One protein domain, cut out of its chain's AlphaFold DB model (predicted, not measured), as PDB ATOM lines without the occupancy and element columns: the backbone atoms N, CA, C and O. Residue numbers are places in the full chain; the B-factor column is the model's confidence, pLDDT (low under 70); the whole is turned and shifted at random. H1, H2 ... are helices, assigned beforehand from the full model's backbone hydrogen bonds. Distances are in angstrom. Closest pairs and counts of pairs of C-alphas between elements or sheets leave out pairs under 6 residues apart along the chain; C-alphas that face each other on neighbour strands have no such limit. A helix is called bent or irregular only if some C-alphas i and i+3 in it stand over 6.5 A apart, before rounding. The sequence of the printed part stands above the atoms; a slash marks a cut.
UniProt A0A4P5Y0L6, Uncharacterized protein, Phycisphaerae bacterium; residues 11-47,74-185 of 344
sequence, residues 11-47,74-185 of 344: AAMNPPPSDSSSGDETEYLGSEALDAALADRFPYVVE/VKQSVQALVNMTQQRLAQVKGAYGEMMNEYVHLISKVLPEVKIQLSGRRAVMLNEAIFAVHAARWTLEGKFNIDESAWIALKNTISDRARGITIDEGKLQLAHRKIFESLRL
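What this domain is: This is residues 11 to 47 and 74 to 185 of the 344 residues of an uncharacterized protein of Phycisphaerae bacterium (UniProt A0A4P5Y0L6). One long helix, H2, is bent like an L, and H3 crosses inside its corner and packs on both arms, H2a and H2b. H4 packs across H3, H6 packs on H2b, and the short H1 and H5 sit together away from H2a, next to a long loop, residues 11 to 35, that reaches out to the far end from the corner of the L. Residues 74 to 79, the free end of H2a, stick out. You have 149 printed residues with six named helices, H1 to H6 in chain order, and no named strand; the class is all helix. The whole is compact, with a radius of gyration of the C-alphas of 17.0 A, and spans 50 by 43 by 25 A.

How they stand to each other: Start at H2, residues 74 to 114, assigned as one helix by its hydrogen bonds but bent: C-alphas 95 and 98 are 8.1 A apart. Its arms H2a, residues 74 to 95, and H2b, residues 98 to 114, stand about perpendicular at 86 degrees. H2b is itself irregular, with C-alphas 109 and 112 6.6 A apart. H3, residues 120 to 141, touches H2a with residues 131 to 140 alone, at a steep tilt of 59 degrees, opposite ways; the closest C-alphas are those of Leu 89 and Ala 135, 5.2 A apart. With residues 123 to 130 alone H3 touches H2b; the C-alphas of Val 104 and Ala 123, the closest, are 6.2 A apart. Next, H4, residues 146 to 157, touches H3 at a steep tilt of 53 degrees, with the closest C-alphas, Ile 130 and Ala 150, 5.0 A apart. H6, residues 169 to 183, touches H2b at 36 degrees, only just steep, opposite ways; the closest C-alphas are those of Val 114 and Lys 171, 6.7 A apart. H1, residues 36 to 39, touches H5, residues 159 to 163, closest at the C-alphas of Ala 39 and Ser 159, 5.6 A apart. Every O i to N i+4 pair is within hydrogen-bond range in H3, H4, H5 and H6, against 16 of 18 in H2a and 9 of 13 in H2b; H1 is too short for such a pair.

Where its parts are: Find C-alpha 74 at (28.115, 31.759, 142.653); from there H2a runs 31.0 A to C-alpha 95, and H2b is 25.1 A long. H3 measures 31.2 A, H4 15.9 A and H6 20.9 A, the last ending at C-alpha 183, (24.069, 0.045, 119.879).

The domain as a whole: The C-alphas of Glu 25 and Gly 94 are the two farthest apart, 51.7 A. Residues 48 to 73 are not printed, and C-alphas 47 and 74 are 25.4 A apart across the cut. The links from H2 to H3, H3 to H4, H4 to H5 and H5 to H6 are tight. Look for low confidence, pLDDT under 70, at residues 18 to 30.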
ATOM      1  N   ALA A  11      36.620  11.372 149.364       88.62
ATOM      2  CA  ALA A  11      37.909  10.900 149.825       88.62
ATOM      3  C   ALA A  11      38.959  11.379 148.828       88.62
ATOM      4  O   ALA A  11      38.665  11.549 147.645       88.62
ATOM      5  N   ALA A  12      40.165  11.600 149.325       88.50
ATOM      6  CA  ALA A  12      41.337  11.856 148.513       88.50
ATOM      7  C   ALA A  12      42.407  10.859 148.947       88.50
ATOM      8  O   ALA A  12      42.568  10.606 150.142       88.50
ATOM      9  N   MET A  13      43.103  10.288 147.975       87.06
ATOM     10  CA  MET A  13      44.257   9.432 148.200       87.06
ATOM     11  C   MET A  13      45.335   9.812 147.195       87.06
ATOM     12  O   MET A  13      45.023  10.283 146.099       87.06
ATOM     13  N   ASN A  14      46.592   9.607 147.571       85.56
ATOM     14  CA  ASN A  14      47.670   9.636 146.594       85.56
ATOM     15  C   ASN A  14      47.551   8.394 145.695       85.56
ATOM     16  O   ASN A  14      46.962   7.394 146.117       85.56
ATOM     17  N   PRO A  15      48.093   8.420 144.469       80.19
ATOM     18  CA  PRO A  15      48.184   7.214 143.660       80.19
ATOM     19  C   PRO A  15      48.911   6.114 144.453       80.19
ATOM     20  O   PRO A  15      49.964   6.389 145.037       80.19
ATOM     21  N   PRO A  16      48.341   4.906 144.568       79.44
ATOM     22  CA  PRO A  16      49.063   3.773 145.137       79.44
ATOM     23  C   PRO A  16      50.189   3.339 144.179       79.44
ATOM     24  O   PRO A  16      50.119   3.642 142.982       79.44
ATOM     25  N   PRO A  17      51.227   2.642 144.673       70.31
ATOM     26  CA  PRO A  17      52.269   2.084 143.815       70.31
ATOM     27  C   PRO A  17      51.653   1.160 142.756       70.31
ATOM     28  O   PRO A  17      50.681   0.450 143.020       70.31
ATOM     29  N   SER A  18      52.193   1.206 141.536       66.56
ATOM     30  CA  SER A  18      51.716   0.366 140.436       66.56
ATOM     31  C   SER A  18      52.394  -1.004 140.475       66.56
ATOM     32  O   SER A  18      53.598  -1.085 140.708       66.56
ATOM     33  N   ASP A  19      51.679  -2.079 140.139       57.91
ATOM     34  CA  ASP A  19      52.279  -3.425 140.027       57.91
ATOM     35  C   ASP A  19      53.421  -3.502 138.982       57.91
ATOM     36  O   ASP A  19      54.201  -4.451 138.955       57.91
ATOM     37  N   SER A  20      53.520  -2.505 138.095       52.12
ATOM     38  CA  SER A  20      54.525  -2.383 137.032       52.12
ATOM     39  C   SER A  20      55.771  -1.574 137.408       52.12
ATOM     40  O   SER A  20      56.729  -1.558 136.635       52.12
ATOM     41  N   SER A  21      55.784  -0.891 138.554       52.69
ATOM     42  CA  SER A  21      56.954  -0.134 139.011       52.69
ATOM     43  C   SER A  21      57.915  -1.059 139.749       52.69
ATOM     44  O   SER A  21      57.911  -1.147 140.973       52.69
ATOM     45  N   SER A  22      58.753  -1.765 138.991       43.50
ATOM     46  CA  SER A  22      59.919  -2.449 139.539       43.50
ATOM     47  C   SER A  22      60.950  -1.420 140.018       43.50
ATOM     48  O   SER A  22      61.750  -0.935 139.226       43.50
ATOM     49  N   GLY A  23      60.936  -1.109 141.313       51.09
ATOM     50  CA  GLY A  23      62.156  -0.819 142.072       51.09
ATOM     51  C   GLY A  23      62.868   0.530 141.913       51.09
ATOM     52  O   GLY A  23      63.997   0.595 142.381       51.09
ATOM     53  N   ASP A  24      62.263   1.588 141.357       43.12
ATOM     54  CA  ASP A  24      62.889   2.930 141.337       43.12
ATOM     55  C   ASP A  24      62.183   3.956 142.263       43.12
ATOM     56  O   ASP A  24      61.143   4.541 141.958       43.12
ATOM     57  N   GLU A  25      62.791   4.122 143.443       46.72
ATOM     58  CA  GLU A  25      63.036   5.312 144.293       46.72
ATOM     59  C   GLU A  25      62.008   6.449 144.520       46.72
ATOM     60  O   GLU A  25      62.349   7.441 145.162       46.72
ATOM     61  N   THR A  26      60.733   6.334 144.150       48.69
ATOM     62  CA  THR A  26      59.682   7.256 144.672       48.69
ATOM     63  C   THR A  26      58.407   6.535 145.095       48.69
ATOM     64  O   THR A  26      57.293   7.040 144.958       48.69
ATOM     65  N   GLU A  27      58.559   5.340 145.661       52.00
ATOM     66  CA  GLU A  27      57.461   4.662 146.340       52.00
ATOM     67  C   GLU A  27      57.088   5.473 147.593       52.00
ATOM     68  O   GLU A  27      57.786   5.469 148.610       52.00
ATOM     69  N   TYR A  28      56.011   6.259 147.504       52.44
ATOM     70  CA  TYR A  28      55.458   6.967 148.655       52.44
ATOM     71  C   TYR A  28      54.969   5.913 149.656       52.44
ATOM     72  O   TYR A  28      53.844   5.427 149.555       52.44
ATOM     73  N   LEU A  29      55.806   5.604 150.651       54.81
ATOM     74  CA  LEU A  29      55.597   4.634 151.743       54.81
ATOM     75  C   LEU A  29      54.299   4.816 152.565       54.81
ATOM     76  O   LEU A  29      54.069   4.076 153.514       54.81
ATOM     77  N   GLY A  30      53.461   5.804 152.240       60.81
ATOM     78  CA  GLY A  30      52.204   6.111 152.923       60.81
ATOM     79  C   GLY A  30      50.939   6.013 152.063       60.81
ATOM     80  O   GLY A  30      49.889   6.438 152.538       60.81
ATOM     81  N   SER A  31      51.009   5.524 150.818       73.12
ATOM     82  CA  SER A  31      49.821   5.335 149.968       73.12
ATOM     83  C   SER A  31      49.568   3.856 149.700       73.12
ATOM     84  O   SER A  31      50.267   3.235 148.904       73.12
ATOM     85  N   GLU A  32      48.565   3.287 150.364       81.56
ATOM     86  CA  GLU A  32      48.144   1.904 150.143       81.56
ATOM     87  C   GLU A  32      46.980   1.838 149.151       81.56
ATOM     88  O   GLU A  32      46.081   2.686 149.141       81.56
ATOM     89  N   ALA A  33      46.987   0.797 148.318       87.69
ATOM     90  CA  ALA A  33      45.863   0.466 147.458       87.69
ATOM     91  C   ALA A  33      44.607   0.193 148.298       87.69
ATOM     92  O   ALA A  33      44.656  -0.500 149.315       87.69
ATOM     93  N   LEU A  34      43.455   0.697 147.850       89.31
ATOM     94  CA  LEU A  34      42.187   0.341 148.479       89.31
ATOM     95  C   LEU A  34      41.891  -1.141 148.252       89.31
ATOM     96  O   LEU A  34      42.092  -1.670 147.157       89.31
ATOM     97  N   ASP A  35      41.319  -1.804 149.255       89.12
ATOM     98  CA  ASP A  35      40.765  -3.134 149.045       89.12
ATOM     99  C   ASP A  35      39.585  -3.075 148.058       89.12
ATOM    100  O   ASP A  35      38.878  -2.067 147.935       89.12
ATOM    101  N   ALA A  36      39.342  -4.181 147.354       85.56
ATOM    102  CA  ALA A  36      38.314  -4.238 146.321       85.56
ATOM    103  C   ALA A  36      36.910  -3.886 146.850       85.56
ATOM    104  O   ALA A  36      36.132  -3.248 146.141       85.56
ATOM    105  N   ALA A  37      36.575  -4.252 148.093       86.12
ATOM    106  CA  ALA A  37      35.251  -4.018 148.659       86.12
ATOM    107  C   ALA A  37      35.036  -2.561 149.090       86.12
ATOM    108  O   ALA A  37      33.894  -2.085 149.062       86.12
ATOM    109  N   LEU A  38      36.095  -1.854 149.494       87.75
ATOM    110  CA  LEU A  38      36.064  -0.423 149.787       87.75
ATOM    111  C   LEU A  38      36.075   0.417 148.509       87.75
ATOM    112  O   LEU A  38      35.263   1.339 148.393       87.75
ATOM    113  N   ALA A  39      36.919   0.072 147.535       88.44
ATOM    114  CA  ALA A  39      36.961   0.738 146.235       88.44
ATOM    115  C   ALA A  39      35.589   0.650 145.527       88.44
ATOM    116  O   ALA A  39      35.065   1.643 145.022       88.44
ATOM    117  N   ASP A  40      34.914  -0.501 145.638       87.31
ATOM    118  CA  ASP A  40      33.529  -0.753 145.206       87.31
ATOM    119  C   ASP A  40      32.468  -0.006 146.063       87.31
ATOM    120  O   ASP A  40      31.281  -0.339 146.076       87.31
ATOM    121  N   ARG A  41      32.819   1.035 146.820       86.62
ATOM    122  CA  ARG A  41      31.844   1.942 147.469       86.62
ATOM    123  C   ARG A  41      31.859   3.345 146.893       86.62
ATOM    124  O   ARG A  41      30.934   4.101 147.186       86.62
ATOM    125  N   PHE A  42      32.850   3.664 146.069       88.69
ATOM    126  CA  PHE A  42      32.941   4.931 145.368       88.69
ATOM    127  C   PHE A  42      32.286   4.786 143.986       88.69
ATOM    128  O   PHE A  42      32.661   3.892 143.228       88.69
ATOM    129  N   PRO A  43      31.261   5.597 143.662       88.81
ATOM    130  CA  PRO A  43      30.695   5.632 142.313       88.81
ATOM    131  C   PRO A  43      31.661   6.251 141.303       88.81
ATOM    132  O   PRO A  43      31.619   5.898 140.134       88.81
ATOM    133  N   TYR A  44      32.520   7.159 141.770       91.56
ATOM    134  CA  TYR A  44      33.516   7.827 140.953       91.56
ATOM    135  C   TYR A  44      34.898   7.716 141.591       91.56
ATOM    136  O   TYR A  44      35.055   7.980 142.785       91.56
ATOM    137  N   VAL A  45      35.883   7.375 140.772       91.31
ATOM    138  CA  VAL A  45      37.316   7.452 141.041       91.31
ATOM    139  C   VAL A  45      37.897   8.337 139.945       91.31
ATOM    140  O   VAL A  45      37.985   7.933 138.788       91.31
ATOM    141  N   VAL A  46      38.213   9.580 140.306       90.31
ATOM    142  CA  VAL A  46      38.692  10.604 139.372       90.31
ATOM    143  C   VAL A  46      40.157  10.870 139.660       90.31
ATOM    144  O   VAL A  46      40.531  11.159 140.795       90.31
ATOM    145  N   GLU A  47      40.975  10.776 138.623       86.50
ATOM    146  CA  GLU A  47      42.389  11.111 138.701       86.50
ATOM    147  C   GLU A  47      42.572  12.630 138.678       86.50
ATOM    148  O   GLU A  47      41.994  13.325 137.836       86.50
ATOM    149  N   VAL A  74      27.526  33.062 143.008       91.44
ATOM    150  CA  VAL A  74      28.115  31.759 142.653       91.44
ATOM    151  C   VAL A  74      27.336  30.626 143.315       91.44
ATOM    152  O   VAL A  74      26.966  29.666 142.642       91.44
ATOM    153  N   LYS A  75      27.013  30.748 144.609       91.56
ATOM    154  CA  LYS A  75      26.218  29.740 145.327       91.56
ATOM    155  C   LYS A  75      24.849  29.523 144.675       91.56
ATOM    156  O   LYS A  75      24.435  28.379 144.492       91.56
ATOM    157  N   GLN A  76      24.155  30.602 144.318       94.19
ATOM    158  CA  GLN A  76      22.855  30.530 143.653       94.19
ATOM    159  C   GLN A  76      22.967  29.902 142.259       94.19
ATOM    160  O   GLN A  76      22.138  29.065 141.908       94.19
ATOM    161  N   SER A  77      24.012  30.250 141.503       93.12
ATOM    162  CA  SER A  77      24.295  29.668 140.188       93.12
ATOM    163  C   SER A  77      24.540  28.159 140.278       93.12
ATOM    164  O   SER A  77      23.853  27.382 139.618       93.12
ATOM    165  N   VAL A  78      25.422  27.710 141.180       92.31
ATOM    166  CA  VAL A  78      25.684  26.277 141.400       92.31
ATOM    167  C   VAL A  78      24.410  25.541 141.824       92.31
ATOM    168  O   VAL A  78      24.112  24.473 141.292       92.31
ATOM    169  N   GLN A  79      23.614  26.117 142.730       94.38
ATOM    170  CA  GLN A  79      22.348  25.511 143.147       94.38
ATOM    171  C   GLN A  79      21.355  25.385 141.981       94.38
ATOM    172  O   GLN A  79      20.676  24.363 141.865       94.38
ATOM    173  N   ALA A  80      21.280  26.394 141.110       95.00
ATOM    174  CA  ALA A  80      20.446  26.351 139.916       95.00
ATOM    175  C   ALA A  80      20.903  25.243 138.954       95.00
ATOM    176  O   ALA A  80      20.072  24.448 138.517       95.00
ATOM    177  N   LEU A  81      22.212  25.117 138.704       95.81
ATOM    178  CA  LEU A  81      22.780  24.057 137.861       95.81
ATOM    179  C   LEU A  81      22.483  22.655 138.419       95.81
ATOM    180  O   LEU A  81      22.090  21.758 137.669       95.81
ATOM    181  N   VAL A  82      22.609  22.460 139.736       94.75
ATOM    182  CA  VAL A  82      22.273  21.184 140.392       94.75
ATOM    183  C   VAL A  82      20.786  20.862 140.227       94.75
ATOM    184  O   VAL A  82      20.444  19.746 139.837       94.75
ATOM    185  N   ASN A  83      19.900  21.833 140.461       95.12
ATOM    186  CA  ASN A  83      18.455  21.637 140.326       95.12
ATOM    187  C   ASN A  83      18.056  21.314 138.875       95.12
ATOM    188  O   ASN A  83      17.287  20.384 138.638       95.12
ATOM    189  N   MET A  84      18.613  22.035 137.896       94.94
ATOM    190  CA  MET A  84      18.385  21.770 136.470       94.94
ATOM    191  C   MET A  84      18.880  20.377 136.067       94.94
ATOM    192  O   MET A  84      18.186  19.653 135.352       94.94
ATOM    193  N   THR A  85      20.046  19.970 136.570       95.94
ATOM    194  CA  THR A  85      20.602  18.634 136.323       95.94
ATOM    195  C   THR A  85      19.691  17.541 136.879       95.94
ATOM    196  O   THR A  85      19.407  16.570 136.181       95.94
ATOM    197  N   GLN A  86      19.162  17.710 138.095       94.38
ATOM    198  CA  GLN A  86      18.215  16.758 138.688       94.38
ATOM    199  C   GLN A  86      16.921  16.630 137.875       94.38
ATOM    200  O   GLN A  86      16.437  15.518 137.675       94.38
ATOM    201  N   GLN A  87      16.379  17.739 137.367       93.19
ATOM    202  CA  GLN A  87      15.187  17.715 136.510       93.19
ATOM    203  C   GLN A  87      15.446  16.977 135.188       93.19
ATOM    204  O   GLN A  87      14.614  16.192 134.731       93.19
ATOM    205  N   ARG A  88      16.617  17.197 134.584       94.44
ATOM    206  CA  ARG A  88      17.016  16.556 133.322       94.44
ATOM    207  C   ARG A  88      17.341  15.080 133.484       94.44
ATOM    208  O   ARG A  88      17.087  14.312 132.561       94.44
ATOM    209  N   LEU A  89      17.829  14.660 134.652       95.62
ATOM    210  CA  LEU A  89      18.155  13.263 134.935       95.62
ATOM    211  C   LEU A  89      16.979  12.317 134.646       95.62
ATOM    212  O   LEU A  89      17.175  11.268 134.040       95.62
ATOM    213  N   ALA A  90      15.755  12.697 135.026       92.19
ATOM    214  CA  ALA A  90      14.561  11.894 134.755       92.19
ATOM    215  C   ALA A  90      14.284  11.743 133.247       92.19
ATOM    216  O   ALA A  90      13.963  10.650 132.785       92.19
ATOM    217  N   GLN A  91      14.462  12.819 132.475       92.81
ATOM    218  CA  GLN A  91      14.274  12.810 131.020       92.81
ATOM    219  C   GLN A  91      15.319  11.928 130.335       92.81
ATOM    220  O   GLN A  91      14.986  11.112 129.482       92.81
ATOM    221  N   VAL A  92      16.576  12.042 130.768       94.38
ATOM    222  CA  VAL A  92      17.687  11.228 130.270       94.38
ATOM    223  C   VAL A  92      17.445   9.741 130.539       94.38
ATOM    224  O   VAL A  92      17.606   8.929 129.631       94.38
ATOM    225  N   LYS A  93      17.003   9.380 131.752       95.31
ATOM    226  CA  LYS A  93      16.651   7.991 132.089       95.31
ATOM    227  C   LYS A  93      15.515   7.454 131.220       95.31
ATOM    228  O   LYS A  93      15.591   6.315 130.775       95.31
ATOM    229  N   GLY A  94      14.486   8.263 130.963       93.50
ATOM    230  CA  GLY A  94      13.381   7.878 130.084       93.50
ATOM    231  C   GLY A  94      13.811   7.680 128.629       93.50
ATOM    232  O   GLY A  94      13.373   6.730 127.993       93.50
ATOM    233  N   ALA A  95      14.691   8.544 128.116       92.44
ATOM    234  CA  ALA A  95      15.125   8.510 126.720       92.44
ATOM    235  C   ALA A  95      16.159   7.410 126.421       92.44
ATOM    236  O   ALA A  95      16.095   6.779 125.372       92.44
ATOM    237  N   TYR A  96      17.110   7.176 127.333       94.06
ATOM    238  CA  TYR A  96      18.267   6.304 127.082       94.06
ATOM    239  C   TYR A  96      18.318   5.058 127.970       94.06
ATOM    240  O   TYR A  96      19.258   4.275 127.858       94.06
ATOM    241  N   GLY A  97      17.334   4.859 128.852       94.00
ATOM    242  CA  GLY A  97      17.343   3.804 129.868       94.00
ATOM    243  C   GLY A  97      17.616   2.412 129.307       94.00
ATOM    244  O   GLY A  97      18.533   1.726 129.749       94.00
ATOM    245  N   GLU A  98      16.853   2.014 128.293       93.06
ATOM    246  CA  GLU A  98      16.994   0.701 127.667       93.06
ATOM    247  C   GLU A  98      18.350   0.526 126.966       93.06
ATOM    248  O   GLU A  98      19.033  -0.477 127.181       93.06
ATOM    249  N   MET A  99      18.773   1.530 126.193       92.75
ATOM    250  CA  MET A  99      20.056   1.518 125.488       92.75
ATOM    251  C   MET A  99      21.237   1.427 126.464       92.75
ATOM    252  O   MET A  99      22.176   0.673 126.222       92.75
ATOM    253  N   MET A 100      21.200   2.163 127.581       95.62
ATOM    254  CA  MET A 100      22.291   2.159 128.564       95.62
ATOM    255  C   MET A 100      22.300   0.898 129.433       95.62
ATOM    256  O   MET A 100      23.375   0.408 129.770       95.62
ATOM    257  N   ASN A 101      21.139   0.299 129.713       95.00
ATOM    258  CA  ASN A 101      21.083  -1.027 130.333       95.00
ATOM    259  C   ASN A 101      21.786  -2.072 129.455       95.00
ATOM    260  O   ASN A 101      22.575  -2.880 129.949       95.00
ATOM    261  N   GLU A 102      21.525  -2.033 128.148       94.12
ATOM    262  CA  GLU A 102      22.168  -2.915 127.178       94.12
ATOM    263  C   GLU A 102      23.670  -2.622 127.053       94.12
ATOM    264  O   GLU A 102      24.475  -3.551 127.101       94.12
ATOM    265  N   TYR A 103      24.066  -1.347 126.998       95.56
ATOM    266  CA  TYR A 103      25.470  -0.932 127.036       95.56
ATOM    267  C   TYR A 103      26.208  -1.506 128.247       95.56
ATOM    268  O   TYR A 103      27.240  -2.155 128.086       95.56
ATOM    269  N   VAL A 104      25.670  -1.309 129.456       95.75
ATOM    270  CA  VAL A 104      26.283  -1.795 130.699       95.75
ATOM    271  C   VAL A 104      26.358  -3.322 130.707       95.75
ATOM    272  O   VAL A 104      27.371  -3.884 131.129       95.75
ATOM    273  N   HIS A 105      25.334  -4.010 130.200       93.38
ATOM    274  CA  HIS A 105      25.356  -5.464 130.061       93.38
ATOM    275  C   HIS A 105      26.470  -5.940 129.117       93.38
ATOM    276  O   HIS A 105      27.218  -6.853 129.467       93.38
ATOM    277  N   LEU A 106      26.604  -5.317 127.943       92.12
ATOM    278  CA  LEU A 106      27.609  -5.680 126.945       92.12
ATOM    279  C   LEU A 106      29.029  -5.349 127.420       92.12
ATOM    280  O   LEU A 106      29.908  -6.204 127.338       92.12
ATOM    281  N   ILE A 107      29.264  -4.155 127.978       93.19
ATOM    282  CA  ILE A 107      30.611  -3.746 128.410       93.19
ATOM    283  C   ILE A 107      31.098  -4.616 129.565       93.19
ATOM    284  O   ILE A 107      32.258  -5.011 129.580       93.19
ATOM    285  N   SER A 108      30.202  -5.042 130.459       92.19
ATOM    286  CA  SER A 108      30.540  -5.966 131.549       92.19
ATOM    287  C   SER A 108      31.063  -7.323 131.060       92.19
ATOM    288  O   SER A 108      31.801  -7.974 131.795       92.19
ATOM    289  N   LYS A 109      30.711  -7.752 129.838       89.12
ATOM    290  CA  LYS A 109      31.229  -8.990 129.227       89.12
ATOM    291  C   LYS A 109      32.603  -8.812 128.585       89.12
ATOM    292  O   LYS A 109      33.358  -9.773 128.545       89.12
ATOM    293  N   VAL A 110      32.918  -7.608 128.104       88.69
ATOM    294  CA  VAL A 110      34.174  -7.305 127.393       88.69
ATOM    295  C   VAL A 110      35.283  -6.865 128.354       88.69
ATOM    296  O   VAL A 110      36.449  -7.172 128.137       88.69
ATOM    297  N   LEU A 111      34.944  -6.183 129.453       89.69
ATOM    298  CA  LEU A 111      35.926  -5.709 130.439       89.69
ATOM    299  C   LEU A 111      36.889  -6.792 130.980       89.69
ATOM    300  O   LEU A 111      38.071  -6.477 131.155       89.69
ATOM    301  N   PRO A 112      36.475  -8.061 131.185       88.75
ATOM    302  CA  PRO A 112      37.395  -9.125 131.578       88.75
ATOM    303  C   PRO A 112      38.557  -9.349 130.597       88.75
ATOM    304  O   PRO A 112      39.660  -9.668 131.040       88.75
ATOM    305  N   GLU A 113      38.358  -9.128 129.292       84.62
ATOM    306  CA  GLU A 113      39.411  -9.258 128.269       84.62
ATOM    307  C   GLU A 113      40.519  -8.208 128.445       84.62
ATOM    308  O   GLU A 113      41.683  -8.450 128.126       84.62
ATOM    309  N   VAL A 114      40.176  -7.054 129.026       85.12
ATOM    310  CA  VAL A 114      41.122  -5.989 129.395       85.12
ATOM    311  C   VAL A 114      41.506  -6.035 130.879       85.12
ATOM    312  O   VAL A 114      42.042  -5.065 131.406       85.12
ATOM    313  N   LYS A 115      41.274  -7.179 131.543       87.12
ATOM    314  CA  LYS A 115      41.595  -7.453 132.956       87.12
ATOM    315  C   LYS A 115      40.862  -6.563 133.967       87.12
ATOM    316  O   LYS A 115      41.313  -6.424 135.100       87.12
ATOM    317  N   ILE A 116      39.715  -6.003 133.587       87.50
ATOM    318  CA  ILE A 116      38.862  -5.207 134.473       87.50
ATOM    319  C   ILE A 116      37.648  -6.050 134.855       87.50
ATOM    320  O   ILE A 116      36.938  -6.569 133.996       87.50
ATOM    321  N   GLN A 117      37.383  -6.182 136.153       82.56
ATOM    322  CA  GLN A 117      36.203  -6.895 136.635       82.56
ATOM    323  C   GLN A 117      35.180  -5.921 137.188       82.56
ATOM    324  O   GLN A 117      35.443  -5.168 138.123       82.56
ATOM    325  N   LEU A 118      33.975  -5.979 136.629       85.69
ATOM    326  CA  LEU A 118      32.891  -5.102 137.023       85.69
ATOM    327  C   LEU A 118      31.878  -5.865 137.884       85.69
ATOM    328  O   LEU A 118      31.193  -6.769 137.411       85.69
ATOM    329  N   SER A 119      31.785  -5.516 139.171       86.94
ATOM    330  CA  SER A 119      30.802  -6.121 140.079       86.94
ATOM    331  C   SER A 119      29.371  -5.732 139.684       86.94
ATOM    332  O   SER A 119      29.142  -4.669 139.102       86.94
ATOM    333  N   GLY A 120      28.369  -6.524 140.085       87.75
ATOM    334  CA  GLY A 120      26.961  -6.162 139.862       87.75
ATOM    335  C   GLY A 120      26.589  -4.802 140.471       87.75
ATOM    336  O   GLY A 120      25.835  -4.034 139.876       87.75
ATOM    337  N   ARG A 121      27.185  -4.440 141.619       88.25
ATOM    338  CA  ARG A 121      26.985  -3.113 142.219       88.25
ATOM    339  C   ARG A 121      27.621  -2.013 141.358       88.25
ATOM    340  O   ARG A 121      27.026  -0.948 141.222       88.25
ATOM    341  N   ARG A 122      28.779  -2.266 140.734       89.88
ATOM    342  CA  ARG A 122      29.395  -1.324 139.782       89.88
ATOM    343  C   ARG A 122      28.604  -1.191 138.500       89.88
ATOM    344  O   ARG A 122      28.531  -0.080 138.004       89.88
ATOM    345  N   ALA A 123      27.971  -2.249 138.002       92.69
ATOM    346  CA  ALA A 123      27.108  -2.153 136.824       92.69
ATOM    347  C   ALA A 123      25.973  -1.156 137.070       92.69
ATOM    348  O   ALA A 123      25.754  -0.242 136.276       92.69
ATOM    349  N   VAL A 124      25.323  -1.260 138.232       93.31
ATOM    350  CA  VAL A 124      24.282  -0.311 138.643       93.31
ATOM    351  C   VAL A 124      24.843   1.106 138.780       93.31
ATOM    352  O   VAL A 124      24.244   2.048 138.266       93.31
ATOM    353  N   MET A 125      25.999   1.274 139.434       93.62
ATOM    354  CA  MET A 125      26.604   2.602 139.596       93.62
ATOM    355  C   MET A 125      27.060   3.219 138.278       93.62
ATOM    356  O   MET A 125      26.859   4.413 138.095       93.62
ATOM    357  N   LEU A 126      27.618   2.429 137.363       95.50
ATOM    358  CA  LEU A 126      28.001   2.873 136.031       95.50
ATOM    359  C   LEU A 126      26.772   3.381 135.277       95.50
ATOM    360  O   LEU A 126      26.805   4.482 134.748       95.50
ATOM    361  N   ASN A 127      25.670   2.628 135.282       95.50
ATOM    362  CA  ASN A 127      24.444   3.048 134.606       95.50
ATOM    363  C   ASN A 127      23.924   4.394 135.144       95.50
ATOM    364  O   ASN A 127      23.658   5.328 134.393       95.50
ATOM    365  N   GLU A 128      23.855   4.524 136.471       95.44
ATOM    366  CA  GLU A 128      23.462   5.769 137.136       95.44
ATOM    367  C   GLU A 128      24.439   6.921 136.845       95.44
ATOM    368  O   GLU A 128      24.011   8.056 136.617       95.44
ATOM    369  N   ALA A 129      25.740   6.629 136.801       96.12
ATOM    370  CA  ALA A 129      26.780   7.592 136.476       96.12
ATOM    371  C   ALA A 129      26.651   8.113 135.042       96.12
ATOM    372  O   ALA A 129      26.759   9.317 134.832       96.12
ATOM    373  N   ILE A 130      26.347   7.249 134.068       96.88
ATOM    374  CA  ILE A 130      26.119   7.659 132.675       96.88
ATOM    375  C   ILE A 130      24.994   8.694 132.606       96.88
ATOM    376  O   ILE A 130      25.176   9.767 132.025       96.88
ATOM    377  N   PHE A 131      23.853   8.419 133.243       96.88
ATOM    378  CA  PHE A 131      22.725   9.351 133.239       96.88
ATOM    379  C   PHE A 131      23.052  10.663 133.960       96.88
ATOM    380  O   PHE A 131      22.690  11.734 133.471       96.88
ATOM    381  N   ALA A 132      23.755  10.596 135.095       96.06
ATOM    382  CA  ALA A 132      24.170  11.776 135.847       96.06
ATOM    383  C   ALA A 132      25.147  12.653 135.049       96.06
ATOM    384  O   ALA A 132      24.943  13.864 134.955       96.06
ATOM    385  N   VAL A 133      26.160  12.046 134.426       96.19
ATOM    386  CA  VAL A 133      27.133  12.732 133.565       96.19
ATOM    387  C   VAL A 133      26.431  13.356 132.364       96.19
ATOM    388  O   VAL A 133      26.653  14.526 132.067       96.19
ATOM    389  N   HIS A 134      25.547  12.620 131.690       96.50
ATOM    390  CA  HIS A 134      24.825  13.133 130.528       96.50
ATOM    391  C   HIS A 134      23.900  14.305 130.889       96.50
ATOM    392  O   HIS A 134      23.915  15.333 130.215       96.50
ATOM    393  N   ALA A 135      23.158  14.212 131.996       96.06
ATOM    394  CA  ALA A 135      22.318  15.306 132.480       96.06
ATOM    395  C   ALA A 135      23.139  16.538 132.907       96.06
ATOM    396  O   ALA A 135      22.722  17.671 132.652       96.06
ATOM    397  N   ALA A 136      24.305  16.341 133.531       95.44
ATOM    398  CA  ALA A 136      25.201  17.433 133.908       95.44
ATOM    399  C   ALA A 136      25.775  18.136 132.672       95.44
ATOM    400  O   ALA A 136      25.713  19.361 132.578       95.44
ATOM    401  N   ARG A 137      26.242  17.369 131.678       95.00
ATOM    402  CA  ARG A 137      26.714  17.907 130.394       95.00
ATOM    403  C   ARG A 137      25.618  18.650 129.648       95.00
ATOM    404  O   ARG A 137      25.869  19.731 129.131       95.00
ATOM    405  N   TRP A 138      24.380  18.157 129.681       93.94
ATOM    406  CA  TRP A 138      23.250  18.913 129.145       93.94
ATOM    407  C   TRP A 138      23.144  20.298 129.775       93.94
ATOM    408  O   TRP A 138      22.901  21.294 129.090       93.94
ATOM    409  N   THR A 139      23.291  20.366 131.094       94.25
ATOM    410  CA  THR A 139      23.187  21.609 131.867       94.25
ATOM    411  C   THR A 139      24.323  22.577 131.585       94.25
ATOM    412  O   THR A 139      24.067  23.777 131.537       94.25
ATOM    413  N   LEU A 140      25.529  22.075 131.339       92.88
ATOM    414  CA  LEU A 140      26.717  22.904 131.152       92.88
ATOM    415  C   LEU A 140      26.985  23.280 129.686       92.88
ATOM    416  O   LEU A 140      27.354  24.415 129.410       92.88
ATOM    417  N   GLU A 141      26.803  22.348 128.750       90.06
ATOM    418  CA  GLU A 141      27.350  22.437 127.383       90.06
ATOM    419  C   GLU A 141      26.266  22.564 126.297       90.06
ATOM    420  O   GLU A 141      26.532  23.038 125.193       90.06
ATOM    421  N   GLY A 142      25.030  22.131 126.568       76.81
ATOM    422  CA  GLY A 142      23.893  22.219 125.639       76.81
ATOM    423  C   GLY A 142      23.916  21.254 124.438       76.81
ATOM    424  O   GLY A 142      22.858  20.734 124.089       76.81
ATOM    425  N   LYS A 143      25.081  20.957 123.836       72.56
ATOM    426  CA  LYS A 143      25.278  19.899 122.819       72.56
ATOM    427  C   LYS A 143      26.212  18.815 123.348       72.56
ATOM    428  O   LYS A 143      27.330  19.116 123.738       72.56
ATOM    429  N   PHE A 144      25.757  17.569 123.364       81.75
ATOM    430  CA  PHE A 144      26.480  16.468 123.996       81.75
ATOM    431  C   PHE A 144      25.937  15.137 123.459       81.75
ATOM    432  O   PHE A 144      24.736  14.995 123.224       81.75
ATOM    433  N   ASN A 145      26.827  14.170 123.237       90.12
ATOM    434  CA  ASN A 145      26.483  12.824 122.782       90.12
ATOM    435  C   ASN A 145      26.465  11.864 123.982       90.12
ATOM    436  O   ASN A 145      27.340  11.933 124.849       90.12
ATOM    437  N   ILE A 146      25.474  10.969 124.043       93.25
ATOM    438  CA  ILE A 146      25.381   9.942 125.090       93.25
ATOM    439  C   ILE A 146      26.586   8.991 125.074       93.25
ATOM    440  O   ILE A 146      27.021   8.571 126.139       93.25
ATOM    441  N   ASP A 147      27.167   8.744 123.898       95.19
ATOM    442  CA  ASP A 147      28.423   8.010 123.683       95.19
ATOM    443  C   ASP A 147      29.559   8.583 124.546       95.19
ATOM    444  O   ASP A 147      30.035   7.953 125.489       95.19
ATOM    445  N   GLU A 148      29.881   9.861 124.340       94.69
ATOM    446  CA  GLU A 148      30.918  10.556 125.101       94.69
ATOM    447  C   GLU A 148      30.596  10.633 126.599       94.69
ATOM    448  O   GLU A 148      31.484  10.503 127.441       94.69
ATOM    449  N   SER A 149      29.326  10.853 126.961       96.12
ATOM    450  CA  SER A 149      28.903  10.825 128.365       96.12
ATOM    451  C   SER A 149      29.143   9.455 128.995       96.12
ATOM    452  O   SER A 149      29.599   9.382 130.137       96.12
ATOM    453  N   ALA A 150      28.876   8.380 128.257       97.00
ATOM    454  CA  ALA A 150      29.103   7.027 128.722       97.00
ATOM    455  C   ALA A 150      30.589   6.673 128.796       97.00
ATOM    456  O   ALA A 150      30.991   5.981 129.732       97.00
ATOM    457  N   TRP A 151      31.416   7.203 127.892       96.88
ATOM    458  CA  TRP A 151      32.872   7.125 127.992       96.88
ATOM    459  C   TRP A 151      33.399   7.811 129.258       96.88
ATOM    460  O   TRP A 151      34.150   7.213 130.032       96.88
ATOM    461  N   ILE A 152      32.971   9.055 129.506       95.31
ATOM    462  CA  ILE A 152      33.360   9.826 130.696       95.31
ATOM    463  C   ILE A 152      32.922   9.100 131.968       95.31
ATOM    464  O   ILE A 152      33.694   9.029 132.922       95.31
ATOM    465  N   ALA A 153      31.707   8.553 131.996       96.38
ATOM    466  CA  ALA A 153      31.249   7.761 133.128       96.38
ATOM    467  C   ALA A 153      32.111   6.502 133.292       96.38
ATOM    468  O   ALA A 153      32.685   6.308 134.359       96.38
ATOM    469  N   LEU A 154      32.292   5.695 132.239       95.62
ATOM    470  CA  LEU A 154      33.060   4.448 132.296       95.62
ATOM    471  C   LEU A 154      34.466   4.676 132.853       95.62
ATOM    472  O   LEU A 154      34.823   4.044 133.846       95.62
ATOM    473  N   LYS A 155      35.231   5.619 132.286       93.31
ATOM    474  CA  LYS A 155      36.623   5.853 132.706       93.31
ATOM    475  C   LYS A 155      36.742   6.232 134.184       93.31
ATOM    476  O   LYS A 155      37.725   5.882 134.824       93.31
ATOM    477  N   ASN A 156      35.740   6.942 134.711       93.06
ATOM    478  CA  ASN A 156      35.733   7.455 136.078       93.06
ATOM    479  C   ASN A 156      34.951   6.564 137.053       93.06
ATOM    480  O   ASN A 156      34.915   6.886 138.230       93.06
ATOM    481  N   THR A 157      34.307   5.476 136.614       92.19
ATOM    482  CA  THR A 157      33.608   4.535 137.524       92.19
ATOM    483  C   THR A 157      34.465   3.295 137.816       92.19
ATOM    484  O   THR A 157      34.160   2.524 138.729       92.19
ATOM    485  N   ILE A 158      35.538   3.077 137.048       90.50
ATOM    486  CA  ILE A 158      36.437   1.938 137.241       90.50
ATOM    487  C   ILE A 158      37.279   2.165 138.497       90.50
ATOM    488  O   ILE A 158      38.041   3.126 138.598       90.50
ATOM    489  N   SER A 159      37.144   1.257 139.459       88.62
ATOM    490  CA  SER A 159      37.783   1.372 140.768       88.62
ATOM    491  C   SER A 159      39.214   0.827 140.806       88.62
ATOM    492  O   SER A 159      39.929   1.080 141.771       88.62
ATOM    493  N   ASP A 160      39.649   0.123 139.758       88.62
ATOM    494  CA  ASP A 160      40.979  -0.480 139.620       88.62
ATOM    495  C   ASP A 160      42.126   0.529 139.816       88.62
ATOM    496  O   ASP A 160      43.115   0.197 140.468       88.62
ATOM    497  N   ARG A 161      41.946   1.799 139.421       86.31
ATOM    498  CA  ARG A 161      42.934   2.868 139.687       86.31
ATOM    499  C   ARG A 161      43.190   3.076 141.178       86.31
ATOM    500  O   ARG A 161      44.333   3.192 141.603       86.31
ATOM    501  N   ALA A 162      42.132   3.076 141.992       88.56
ATOM    502  CA  ALA A 162      42.254   3.219 143.445       88.56
ATOM    503  C   ALA A 162      42.887   1.981 144.109       88.56
ATOM    504  O   ALA A 162      43.266   2.027 145.276       88.56
ATOM    505  N   ARG A 163      42.997   0.875 143.364       88.31
ATOM    506  CA  ARG A 163      43.599  -0.392 143.787       88.31
ATOM    507  C   ARG A 163      45.042  -0.560 143.285       88.31
ATOM    508  O   ARG A 163      45.598  -1.632 143.468       88.31
ATOM    509  N   GLY A 164      45.627   0.449 142.626       84.69
ATOM    510  CA  GLY A 164      46.981   0.371 142.042       84.69
ATOM    511  C   GLY A 164      47.081  -0.419 140.746       84.69
ATOM    512  O   GLY A 164      48.175  -0.651 140.234       84.69
ATOM    513  N   ILE A 165      45.939  -0.785 140.167       86.25
ATOM    514  CA  ILE A 165      45.893  -1.528 138.917       86.25
ATOM    515  C   ILE A 165      45.909  -0.529 137.760       86.25
ATOM    516  O   ILE A 165      45.021   0.318 137.619       86.25
ATOM    517  N   THR A 166      46.926  -0.657 136.909       85.31
ATOM    518  CA  THR A 166      47.060   0.157 135.699       85.31
ATOM    519  C   THR A 166      46.007  -0.247 134.672       85.31
ATOM    520  O   THR A 166      45.829  -1.427 134.371       85.31
ATOM    521  N   ILE A 167      45.324   0.749 134.108       87.44
ATOM    522  CA  ILE A 167      44.297   0.560 133.083       87.44
ATOM    523  C   ILE A 167      44.874   0.926 131.721       87.44
ATOM    524  O   ILE A 167      45.333   2.048 131.515       87.44
ATOM    525  N   ASP A 168      44.776   0.004 130.768       90.06
ATOM    526  CA  ASP A 168      45.038   0.292 129.360       90.06
ATOM    527  C   ASP A 168      43.857   1.088 128.778       90.06
ATOM    528  O   ASP A 168      42.843   0.526 128.348       90.06
ATOM    529  N   GLU A 169      43.960   2.421 128.817       89.94
ATOM    530  CA  GLU A 169      42.904   3.312 128.323       89.94
ATOM    531  C   GLU A 169      42.613   3.107 126.831       89.94
ATOM    532  O   GLU A 169      41.462   3.251 126.418       89.94
ATOM    533  N   GLY A 170      43.616   2.732 126.031       91.88
ATOM    534  CA  GLY A 170      43.455   2.480 124.600       91.88
ATOM    535  C   GLY A 170      42.555   1.274 124.342       91.88
ATOM    536  O   GLY A 170      41.581   1.371 123.591       91.88
ATOM    537  N   LYS A 171      42.817   0.153 125.026       90.69
ATOM    538  CA  LYS A 171      41.954  -1.036 124.944       90.69
ATOM    539  C   LYS A 171      40.564  -0.786 125.516       90.69
ATOM    540  O   LYS A 171      39.578  -1.238 124.936       90.69
ATOM    541  N   LEU A 172      40.465  -0.038 126.615       93.00
ATOM    542  CA  LEU A 172      39.178   0.328 127.206       93.00
ATOM    543  C   LEU A 172      38.345   1.200 126.253       93.00
ATOM    544  O   LEU A 172      37.145   0.971 126.091       93.00
ATOM    545  N   GLN A 173      38.976   2.175 125.592       94.19
ATOM    546  CA  GLN A 173      38.315   3.031 124.611       94.19
ATOM    547  C   GLN A 173      37.870   2.236 123.382       94.19
ATOM    548  O   GLN A 173      36.764   2.452 122.887       94.19
ATOM    549  N   LEU A 174      38.693   1.296 122.908       91.00
ATOM    550  CA  LEU A 174      38.333   0.406 121.806       91.00
ATOM    551  C   LEU A 174      37.112  -0.460 122.156       91.00
ATOM    552  O   LEU A 174      36.169  -0.532 121.369       91.00
ATOM    553  N   ALA A 175      37.093  -1.048 123.357       91.06
ATOM    554  CA  ALA A 175      35.963  -1.831 123.855       91.06
ATOM    555  C   ALA A 175      34.674  -0.995 123.928       91.06
ATOM    556  O   ALA A 175      33.620  -1.430 123.466       91.06
ATOM    557  N   HIS A 176      34.764   0.227 124.456       94.69
ATOM    558  CA  HIS A 176      33.646   1.162 124.509       94.69
ATOM    559  C   HIS A 176      33.094   1.491 123.111       94.69
ATOM    560  O   HIS A 176      31.890   1.344 122.886       94.69
ATOM    561  N   ARG A 177      33.965   1.881 122.166       92.50
ATOM    562  CA  ARG A 177      33.566   2.237 120.792       92.50
ATOM    563  C   ARG A 177      32.871   1.079 120.085       92.50
ATOM    564  O   ARG A 177      31.775   1.268 119.570       92.50
ATOM    565  N   LYS A 178      33.449  -0.126 120.154       88.25
ATOM    566  CA  LYS A 178      32.888  -1.350 119.554       88.25
ATOM    567  C   LYS A 178      31.446  -1.607 120.014       88.25
ATOM    568  O   LYS A 178      30.574  -1.946 119.215       88.25
ATOM    569  N   ILE A 179      31.170  -1.414 121.304       91.94
ATOM    570  CA  ILE A 179      29.822  -1.605 121.856       91.94
ATOM    571  C   ILE A 179      28.885  -0.481 121.429       91.94
ATOM    572  O   ILE A 179      27.749  -0.755 121.046       91.94
ATOM    573  N   PHE A 180      29.332   0.773 121.469       91.81
ATOM    574  CA  PHE A 180      28.489   1.891 121.052       91.81
ATOM    575  C   PHE A 180      28.134   1.841 119.567       91.81
ATOM    576  O   PHE A 180      26.995   2.131 119.214       91.81
ATOM    577  N   GLU A 181      29.057   1.414 118.707       88.44
ATOM    578  CA  GLU A 181      28.784   1.153 117.292       88.44
ATOM    579  C   GLU A 181      27.688   0.093 117.123       88.44
ATOM    580  O   GLU A 181      26.729   0.319 116.389       88.44
ATOM    581  N   SER A 182      27.749  -1.002 117.891       88.25
ATOM    582  CA  SER A 182      26.691  -2.023 117.930       88.25
ATOM    583  C   SER A 182      25.335  -1.478 118.395       88.25
ATOM    584  O   SER A 182      24.301  -1.919 117.901       88.25
ATOM    585  N   LEU A 183      25.309  -0.540 119.345       90.31
ATOM    586  CA  LEU A 183      24.069   0.045 119.879       90.31
ATOM    587  C   LEU A 183      23.424   1.079 118.948       90.31
ATOM    588  O   LEU A 183      22.255   1.408 119.134       90.31
ATOM    589  N   ARG A 184      24.166   1.602 117.964       87.50
ATOM    590  CA  ARG A 184      23.616   2.483 116.917       87.50
ATOM    591  C   ARG A 184      22.806   1.712 115.875       87.50
ATOM    592  O   ARG A 184      22.073   2.327 115.105       87.50
ATOM    593  N   LEU A 185      22.959   0.393 115.839       86.75
ATOM    594  CA  LEU A 185      22.224  -0.503 114.961       86.75
ATOM    595  C   LEU A 185      20.944  -0.985 115.650       86.75
ATOM    596  O   LEU A 185      20.895  -1.134 116.873       86.75
TER     597      LEU A 185